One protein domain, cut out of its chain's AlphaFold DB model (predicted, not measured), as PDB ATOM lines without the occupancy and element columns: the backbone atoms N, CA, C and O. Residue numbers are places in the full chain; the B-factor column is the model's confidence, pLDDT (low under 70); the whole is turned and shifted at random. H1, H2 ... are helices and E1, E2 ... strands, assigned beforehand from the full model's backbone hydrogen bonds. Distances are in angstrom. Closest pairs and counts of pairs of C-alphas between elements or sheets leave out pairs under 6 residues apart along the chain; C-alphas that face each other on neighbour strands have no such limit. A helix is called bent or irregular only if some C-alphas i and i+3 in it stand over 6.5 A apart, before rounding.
ATOM      1  N   ILE A   2     100.083  66.021  67.029       80.00
ATOM      2  CA  ILE A   2     100.413  67.139  66.121       80.00
ATOM      3  C   ILE A   2     100.884  66.552  64.790       80.00
ATOM      4  O   ILE A   2     101.700  65.632  64.795       80.00
ATOM      5  N   ILE A   3     100.390  67.083  63.672       84.25
ATOM      6  CA  ILE A   3     100.716  66.624  62.316       84.25
ATOM      7  C   ILE A   3     101.576  67.687  61.633       84.25
ATOM      8  O   ILE A   3     101.149  68.831  61.517       84.25
ATOM      9  N   ARG A   4     102.776  67.340  61.157       82.31
ATOM     10  CA  ARG A   4     103.644  68.285  60.432       82.31
ATOM     11  C   ARG A   4     103.437  68.172  58.925       82.31
ATOM     12  O   ARG A   4     103.259  67.077  58.397       82.31
ATOM     13  N   LYS A   5     103.546  69.290  58.205       81.44
ATOM     14  CA  LYS A   5     103.494  69.330  56.731       81.44
ATOM     15  C   LYS A   5     104.540  68.426  56.079       81.44
ATOM     16  O   LYS A   5     104.255  67.781  55.078       81.44
ATOM     17  N   GLU A   6     105.735  68.363  56.659       80.12
ATOM     18  CA  GLU A   6     106.819  67.498  56.182       80.12
ATOM     19  C   GLU A   6     106.444  66.015  56.247       80.12
ATOM     20  O   GLU A   6     106.767  65.265  55.330       80.12
ATOM     21  N   ASP A   7     105.718  65.606  57.289       81.38
ATOM     22  CA  ASP A   7     105.261  64.225  57.444       81.38
ATOM     23  C   ASP A   7     104.175  63.890  56.419       81.38
ATOM     24  O   ASP A   7     104.178  62.791  55.868       81.38
ATOM     25  N   ILE A   8     103.293  64.845  56.104       81.94
ATOM     26  CA  ILE A   8     102.290  64.691  55.040       81.94
ATOM     27  C   ILE A   8     102.990  64.541  53.683       81.94
ATOM     28  O   ILE A   8     102.683  63.621  52.927       81.94
ATOM     29  N   ASN A   9     103.984  65.382  53.393       81.81
ATOM     30  CA  ASN A   9     104.729  65.303  52.135       81.81
ATOM     31  C   ASN A   9     105.468  63.969  51.979       81.81
ATOM     32  O   ASN A   9     105.413  63.363  50.911       81.81
ATOM     33  N   LYS A  10     106.124  63.493  53.045       81.50
ATOM     34  CA  LYS A  10     106.888  62.238  53.027       81.50
ATOM     35  C   LYS A  10     106.010  60.990  52.952       81.50
ATOM     36  O   LYS A  10     106.455  60.008  52.373       81.50
ATOM     37  N   LYS A  11     104.824  61.004  53.571       80.56
ATOM     38  CA  LYS A  11     103.953  59.819  53.673       80.56
ATOM     39  C   LYS A  11     102.876  59.734  52.597       80.56
ATOM     40  O   LYS A  11     102.379  58.642  52.363       80.56
ATOM     41  N   VAL A  12     102.466  60.863  52.019       77.31
ATOM     42  CA  VAL A  12     101.288  60.919  51.136       77.31
ATOM     43  C   VAL A  12     101.659  61.323  49.716       77.31
ATOM     44  O   VAL A  12     101.109  60.776  48.769       77.31
ATOM     45  N   LEU A  13     102.574  62.282  49.542       75.06
ATOM     46  CA  LEU A  13     102.754  62.939  48.242       75.06
ATOM     47  C   LEU A  13     104.008  62.528  47.485       75.06
ATOM     48  O   LEU A  13     104.015  62.736  46.281       75.06
ATOM     49  N   HIS A  14     105.026  61.959  48.143       78.00
ATOM     50  CA  HIS A  14     106.272  61.476  47.528       78.00
ATOM     51  C   HIS A  14     106.758  62.380  46.365       78.00
ATOM     52  O   HIS A  14     107.323  63.447  46.615       78.00
ATOM     53  N   GLU A  15     106.490  62.006  45.108       73.19
ATOM     54  CA  GLU A  15     106.901  62.714  43.882       73.19
ATOM     55  C   GLU A  15     106.025  63.935  43.502       73.19
ATOM     56  O   GLU A  15     106.501  64.872  42.856       73.19
ATOM     57  N   HIS A  16     104.773  64.014  43.963       72.81
ATOM     58  CA  HIS A  16     103.799  65.070  43.631       72.81
ATOM     59  C   HIS A  16     103.766  66.236  44.636       72.81
ATOM     60  O   HIS A  16     102.757  66.925  44.791       72.81
ATOM     61  N   SER A  17     104.895  66.530  45.291       70.56
ATOM     62  CA  SER A  17     105.027  67.597  46.306       70.56
ATOM     63  C   SER A  17     104.537  68.983  45.833       70.56
ATOM     64  O   SER A  17     104.036  69.786  46.621       70.56
ATOM     65  N   ARG A  18     104.600  69.260  44.521       76.00
ATOM     66  CA  ARG A  18     104.123  70.522  43.919       76.00
ATOM     67  C   ARG A  18     102.599  70.692  43.963       76.00
ATOM     68  O   ARG A  18     102.127  71.825  43.955       76.00
ATOM     69  N   GLN A  19     101.845  69.598  44.043       79.81
ATOM     70  CA  GLN A  19     100.378  69.602  44.092       79.81
ATOM     71  C   GLN A  19      99.829  69.621  45.529       79.81
ATOM     72  O   GLN A  19      98.613  69.606  45.714       79.81
ATOM     73  N   TYR A  20     100.706  69.723  46.543       81.12
ATOM     74  CA  TYR A  20     100.323  69.735  47.959       81.12
ATOM     75  C   TYR A  20      99.177  70.705  48.246       81.12
ATOM     76  O   TYR A  20      98.225  70.324  48.905       81.12
ATOM     77  N   ASN A  21      99.230  71.943  47.746       82.25
ATOM     78  CA  ASN A  21      98.222  72.952  48.088       82.25
ATOM     79  C   ASN A  21      96.824  72.611  47.544       82.25
ATOM     80  O   ASN A  21      95.839  72.871  48.230       82.25
ATOM     81  N   THR A  22      96.738  72.032  46.343       86.12
ATOM     82  CA  THR A  22      95.460  71.640  45.728       86.12
ATOM     83  C   THR A  22      94.867  70.447  46.468       86.12
ATOM     84  O   THR A  22      93.748  70.528  46.965       86.12
ATOM     85  N   ILE A  23      95.670  69.395  46.653       85.69
ATOM     86  CA  ILE A  23      95.250  68.158  47.325       85.69
ATOM     87  C   ILE A  23      94.917  68.428  48.795       85.69
ATOM     88  O   ILE A  23      93.939  67.918  49.322       85.69
ATOM     89  N   PHE A  24      95.698  69.270  49.470       85.38
ATOM     90  CA  PHE A  24      95.449  69.631  50.862       85.38
ATOM     91  C   PHE A  24      94.161  70.442  51.027       85.38
ATOM     92  O   PHE A  24      93.485  70.296  52.040       85.38
ATOM     93  N   LYS A  25      93.801  71.281  50.049       87.06
ATOM     94  CA  LYS A  25      92.529  72.011  50.069       87.06
ATOM     95  C   LYS A  25      91.347  71.049  49.929       87.06
ATOM     96  O   LYS A  25      90.457  71.089  50.771       87.06
ATOM     97  N   GLU A  26      91.385  70.168  48.933       87.06
ATOM     98  CA  GLU A  26      90.332  69.165  48.706       87.06
ATOM     99  C   GLU A  26      90.216  68.186  49.879       87.06
ATOM    100  O   GLU A  26      89.122  67.910  50.362       87.06
ATOM    101  N   ALA A  27      91.345  67.730  50.427       85.88
ATOM    102  CA  ALA A  27      91.357  66.856  51.594       85.88
ATOM    103  C   ALA A  27      90.744  67.531  52.832       85.88
ATOM    104  O   ALA A  27      90.061  66.869  53.609       85.88
ATOM    105  N   LYS A  28      90.958  68.840  53.031       87.06
ATOM    106  CA  LYS A  28      90.316  69.584  54.129       87.06
ATOM    107  C   LYS A  28      88.804  69.687  53.948       87.06
ATOM    108  O   LYS A  28      88.091  69.649  54.943       87.06
ATOM    109  N   GLU A  29      88.335  69.821  52.715       87.62
ATOM    110  CA  GLU A  29      86.909  69.867  52.395       87.62
ATOM    111  C   GLU A  29      86.241  68.507  52.636       87.62
ATOM    112  O   GLU A  29      85.254  68.440  53.360       87.62
ATOM    113  N   GLN A  30      86.847  67.412  52.170       85.81
ATOM    114  CA  GLN A  30      86.357  66.052  52.446       85.81
ATOM    115  C   GLN A  30      86.366  65.711  53.943       85.81
ATOM    116  O   GLN A  30      85.456  65.061  54.450       85.81
ATOM    117  N   LEU A  31      87.386  66.164  54.675       85.94
ATOM    118  CA  LEU A  31      87.489  65.970  56.120       85.94
ATOM    119  C   LEU A  31      86.341  66.667  56.878       85.94
ATOM    120  O   LEU A  31      85.829  66.124  57.860       85.94
ATOM    121  N   LEU A  32      85.927  67.844  56.405       85.06
ATOM    122  CA  LEU A  32      84.781  68.574  56.945       85.06
ATOM    123  C   LEU A  32      83.460  67.891  56.583       85.06
ATOM    124  O   LEU A  32      82.641  67.677  57.470       85.06
ATOM    125  N   ASP A  33      83.274  67.530  55.315       83.38
ATOM    126  CA  ASP A  33      82.012  66.990  54.800       83.38
ATOM    127  C   ASP A  33      81.731  65.561  55.296       83.38
ATOM    128  O   ASP A  33      80.646  65.256  55.782       83.38
ATOM    129  N   THR A  34      82.736  64.679  55.253       82.00
ATOM    130  CA  THR A  34      82.565  63.261  55.619       82.00
ATOM    131  C   THR A  34      82.659  63.026  57.123       82.00
ATOM    132  O   THR A  34      81.923  62.212  57.675       82.00
ATOM    133  N   PHE A  35      83.594  63.704  57.797       77.94
ATOM    134  CA  PHE A  35      83.917  63.416  59.197       77.94
ATOM    135  C   PHE A  35      83.534  64.535  60.170       77.94
ATOM    136  O   PHE A  35      83.632  64.328  61.379       77.94
ATOM    137  N   GLY A  36      83.144  65.722  59.690       79.56
ATOM    138  CA  GLY A  36      82.886  66.867  60.565       79.56
ATOM    139  C   GLY A  36      84.131  67.329  61.326       79.56
ATOM    140  O   GLY A  36      84.022  67.857  62.431       79.56
ATOM    141  N   MET A  37      85.329  67.108  60.778       81.94
ATOM    142  CA  MET A  37      86.595  67.464  61.423       81.94
ATOM    143  C   MET A  37      87.321  68.551  60.636       81.94
ATOM    144  O   MET A  37      87.240  68.611  59.413       81.94
ATOM    145  N   ALA A  38      88.089  69.389  61.331       83.69
ATOM    146  CA  ALA A  38      88.861  70.455  60.706       83.69
ATOM    147  C   ALA A  38      90.326  70.453  61.138       83.69
ATOM    148  O   ALA A  38      90.696  70.051  62.241       83.69
ATOM    149  N   LEU A  39      91.172  70.953  60.237       83.25
ATOM    150  CA  LEU A  39      92.613  71.081  60.435       83.25
ATOM    151  C   LEU A  39      92.970  72.541  60.770       83.25
ATOM    152  O   LEU A  39      92.861  73.417  59.898       83.25
ATOM    153  N   LEU A  40      93.408  72.795  62.007       83.38
ATOM    154  CA  LEU A  40      93.860  74.105  62.495       83.38
ATOM    155  C   LEU A  40      95.391  74.183  62.467       83.38
ATOM    156  O   LEU A  40      96.061  73.267  62.940       83.38
ATOM    157  N   GLU A  41      95.954  75.270  61.944       82.69
ATOM    158  CA  GLU A  41      97.397  75.522  62.000       82.69
ATOM    159  C   GLU A  41      97.786  76.131  63.352       82.69
ATOM    160  O   GLU A  41      97.144  77.062  63.837       82.69
ATOM    161  N   ILE A  42      98.848  75.605  63.960       80.25
ATOM    162  CA  ILE A  42      99.385  76.126  65.218       80.25
ATOM    163  C   ILE A  42     100.425  77.209  64.879       80.25
ATOM    164  O   ILE A  42     101.308  76.961  64.055       80.25
ATOM    165  N   PRO A  43     100.387  78.402  65.497       71.69
ATOM    166  CA  PRO A  43     101.436  79.404  65.318       71.69
ATOM    167  C   PRO A  43     102.756  78.955  65.973       71.69
ATOM    168  O   PRO A  43     102.765  78.398  67.072       71.69
ATOM    169  N   ALA A  44     103.908  79.258  65.354       61.44
ATOM    170  CA  ALA A  44     105.222  78.748  65.791       61.44
ATOM    171  C   ALA A  44     105.653  79.169  67.206       61.44
ATOM    172  O   ALA A  44     106.590  78.589  67.766       61.44
ATOM    173  N   LYS A  45     104.985  80.176  67.777       60.72
ATOM    174  CA  LYS A  45     105.205  80.653  69.145       60.72
ATOM    175  C   LYS A  45     104.689  79.658  70.194       60.72
ATOM    176  O   LYS A  45     105.260  79.591  71.275       60.72
ATOM    177  N   ASP A  46     103.682  78.857  69.855       55.97
ATOM    178  CA  ASP A  46     102.993  77.979  70.808       55.97
ATOM    179  C   ASP A  46     103.605  76.564  70.863       55.97
ATOM    180  O   ASP A  46     103.701  75.937  71.916       55.97
ATOM    181  N   ILE A  47     104.181  76.089  69.750       54.75
ATOM    182  CA  ILE A  47     104.852  74.771  69.683       54.75
ATOM    183  C   ILE A  47     106.089  74.693  70.591       54.75
ATOM    184  O   ILE A  47     106.457  73.615  71.056       54.75
ATOM    185  N   SER A  72     104.344  80.780  60.487       55.19
ATOM    186  CA  SER A  72     103.411  79.684  60.621       55.19
ATOM    187  C   SER A  72     104.277  78.443  60.796       55.19
ATOM    188  O   SER A  72     105.133  78.115  59.968       55.19
ATOM    189  N   SER A  73     104.207  77.824  61.973       58.97
ATOM    190  CA  SER A  73     104.812  76.507  62.084       58.97
ATOM    191  C   SER A  73     103.902  75.602  61.293       58.97
ATOM    192  O   SER A  73     102.745  75.484  61.667       58.97
ATOM    193  N   ASN A  74     104.427  75.019  60.211       71.81
ATOM    194  CA  ASN A  74     103.754  74.090  59.302       71.81
ATOM    195  C   ASN A  74     103.288  72.802  60.023       71.81
ATOM    196  O   ASN A  74     103.719  71.689  59.709       71.81
ATOM    197  N   SER A  75     102.456  72.969  61.035       79.81
ATOM    198  CA  SER A  75     102.075  72.025  62.065       79.81
ATOM    199  C   SER A  75     100.599  72.241  62.323       79.81
ATOM    200  O   SER A  75     100.155  73.349  62.626       79.81
ATOM    201  N   TYR A  76      99.854  71.160  62.217       85.44
ATOM    202  CA  TYR A  76      98.415  71.166  62.247       85.44
ATOM    203  C   TYR A  76      97.905  70.296  63.387       85.44
ATOM    204  O   TYR A  76      98.511  69.275  63.737       85.44
ATOM    205  N   ILE A  77      96.771  70.693  63.948       84.12
ATOM    206  CA  ILE A  77      95.987  69.882  64.869       84.12
ATOM    207  C   ILE A  77      94.620  69.614  64.255       84.12
ATOM    208  O   ILE A  77      94.021  70.481  63.618       84.12
ATOM    209  N   LEU A  78      94.159  68.383  64.429       85.25
ATOM    210  CA  LEU A  78      92.814  67.978  64.067       85.25
ATOM    211  C   LEU A  78      91.887  68.326  65.231       85.25
ATOM    212  O   LEU A  78      92.179  67.949  66.368       85.25
ATOM    213  N   TYR A  79      90.803  69.043  64.959       83.44
ATOM    214  CA  TYR A  79      89.772  69.333  65.948       83.44
ATOM    215  C   TYR A  79      88.393  68.950  65.412       83.44
ATOM    216  O   TYR A  79      88.135  69.018  64.209       83.44
ATOM    217  N   ASN A  80      87.527  68.511  66.322       81.56
ATOM    218  CA  ASN A  80      86.148  68.165  66.013       81.56
ATOM    219  C   ASN A  80      85.345  69.452  65.757       81.56
ATOM    220  O   ASN A  80      85.392  70.369  66.578       81.56
ATOM    221  N   CYS A  81      84.655  69.530  64.620       73.62
ATOM    222  CA  CYS A  81      83.719  70.610  64.282       73.62
ATOM    223  C   CYS A  81      82.258  70.176  64.399       73.62
ATOM    224  O   CYS A  81      81.369  70.981  64.114       73.62
ATOM    225  N   LEU A  82      81.993  68.934  64.815       70.75
ATOM    226  CA  LEU A  82      80.647  68.499  65.146       70.75
ATOM    227  C   LEU A  82      80.093  69.414  66.245       70.75
ATOM    228  O   LEU A  82      80.784  69.703  67.225       70.75
ATOM    229  N   ASN A  83      78.866  69.910  66.058       62.25
ATOM    230  CA  ASN A  83      78.230  70.774  67.044       62.25
ATOM    231  C   ASN A  83      78.259  70.069  68.413       62.25
ATOM    232  O   ASN A  83      77.919  68.890  68.502       62.25
ATOM    233  N   LYS A  84      78.661  70.769  69.477       58.72
ATOM    234  CA  LYS A  84      78.683  70.213  70.843       58.72
ATOM    235  C   LYS A  84      77.300  69.728  71.282       58.72
ATOM    236  O   LYS A  84      77.196  68.809  72.086       58.72
ATOM    237  N   ASP A  85      76.249  70.271  70.675       56.88
ATOM    238  CA  ASP A  85      74.870  69.821  70.870       56.88
ATOM    239  C   ASP A  85      74.630  68.386  70.343       56.88
ATOM    240  O   ASP A  85      73.714  67.707  70.796       56.88
ATOM    241  N   LEU A  86      75.472  67.895  69.423       54.06
ATOM    242  CA  LEU A  86      75.500  66.515  68.915       54.06
ATOM    243  C   LEU A  86      76.547  65.635  69.622       54.06
ATOM    244  O   LEU A  86      76.441  64.416  69.551       54.06
ATOM    245  N   GLU A  87      77.520  66.197  70.350       52.28
ATOM    246  CA  GLU A  87      78.319  65.408  71.314       52.28
ATOM    247  C   GLU A  87      77.427  64.868  72.446       52.28
ATOM    248  O   GLU A  87      77.698  63.813  73.015       52.28
ATOM    249  N   ALA A  88      76.301  65.544  72.699       48.84
ATOM    250  CA  ALA A  88      75.212  65.084  73.549       48.84
ATOM    251  C   ALA A  88      74.333  63.993  72.903       48.84
ATOM    252  O   ALA A  88      73.231  63.727  73.394       48.84
ATOM    253  N   TYR A  89      74.780  63.324  71.829       51.44
ATOM    254  CA  TYR A  89      74.161  62.064  71.422       51.44
ATOM    255  C   TYR A  89      74.429  61.024  72.520       51.44
ATOM    256  O   TYR A  89      75.433  60.312  72.545       51.44
ATOM    257  N   LYS A  90      73.458  60.955  73.433       50.06
ATOM    258  CA  LYS A  90      73.168  60.006  74.521       50.06
ATOM    259  C   LYS A  90      73.346  58.512  74.174       50.06
ATOM    260  O   LYS A  90      73.068  57.649  74.990       50.06
ATOM    261  N   VAL A  91      73.796  58.187  72.965       55.00
ATOM    262  CA  VAL A  91      74.008  56.822  72.475       55.00
ATOM    263  C   VAL A  91      75.298  56.201  73.019       55.00
ATOM    264  O   VAL A  91      75.380  54.981  73.086       55.00
ATOM    265  N   ILE A  92      76.288  56.999  73.445       56.06
ATOM    266  CA  ILE A  92      77.565  56.466  73.971       56.06
ATOM    267  C   ILE A  92      77.777  56.797  75.454       56.06
ATOM    268  O   ILE A  92      78.465  56.057  76.154       56.06
ATOM    269  N   HIS A  93      77.178  57.878  75.960       54.53
ATOM    270  CA  HIS A  93      77.309  58.241  77.367       54.53
ATOM    271  C   HIS A  93      76.264  57.491  78.193       54.53
ATOM    272  O   HIS A  93      75.187  58.013  78.478       54.53
ATOM    273  N   GLN A  94      76.591  56.249  78.545       62.69
ATOM    274  CA  GLN A  94      75.862  55.554  79.596       62.69
ATOM    275  C   GLN A  94      76.087  56.297  80.918       62.69
ATOM    276  O   GLN A  94      77.145  56.904  81.137       62.69
TER     277      GLN A  94
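AT A GLANCE: This is residues 2 to 47 and 72 to 94 of the 179 residues of the protein "MAGE family-domain-containing protein" of Absidia repens (UniProt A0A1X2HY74). Look for a small antiparallel sheet of three strands, order E1, E3, E2, with the bent helix H1 folded round one side: its long arm H1b and strand E2 open as a V from their tight link, and H1a leads back to E1. Beyond E3, residues 84 to 94, with H3, stick out as a tail. The printed part has 69 residues, in order E1, H1, E2, H2, E3, H3, class mixed. It is loose, radius of gyration of the C-alphas 15.1 A, and elongated, spanning 47 by 29 by 17 A.

IN THESE COORDINATES: Find C-alpha 72 at (103.411, 79.684, 60.621); E3, residues 72 to 80, runs 21.4 A and bends by 65 degrees at residue 75. E2 is residues 37 to 43, 19.4 A; E1, residues 2 to 4, begins at (100.413, 67.139, 66.121). H1, residues 5 to 35, was assigned as one helix by its hydrogen bonds but is bent, with C-alphas 12 and 15 9.3 A apart: H1a is residues 5 to 12, 10.3 A, and H1b residues 15 to 35, 27.6 A. H1b is irregular, C-alphas 15 and 18 being 8.3 A apart. H2 is residues 44 to 47; H3, residues 84 to 87.

HOW THE PARTS SIT: Between E3 and E2, look at N 40 and O 77, 2.9 A; between E1 and E3, at N 3 and O 76, 2.9 A. E1, H1, E2 form a split strand-helix-strand unit, E3 between its strands, with a right-handed crossover. H1b only grazes the sheet; its closest C-alphas to E2 are Leu 31 and Met 37, 5.6 A. H1a, about perpendicular to H1b at 89 degrees, grazes it too, Lys 5 and Asn 74 being the closest C-alphas of H1a and E3, 5.4 A. H2 also grazes it; H3 is not on it. Every O i to N i+4 pair is within hydrogen-bond range in H1a, 13 of 17 in H1b; H2 and H3 are too short for one.

THE WHOLE: The C-alphas farthest apart are Arg 18 and Gln 94, 47.9 A. Residues 48 to 71 are cut out, C-alphas 47 and 72 lying 10.4 A apart. No link printed whole is long. Confidence is under 70 at residues 44 to 47, 72 to 73 and 83 to 94.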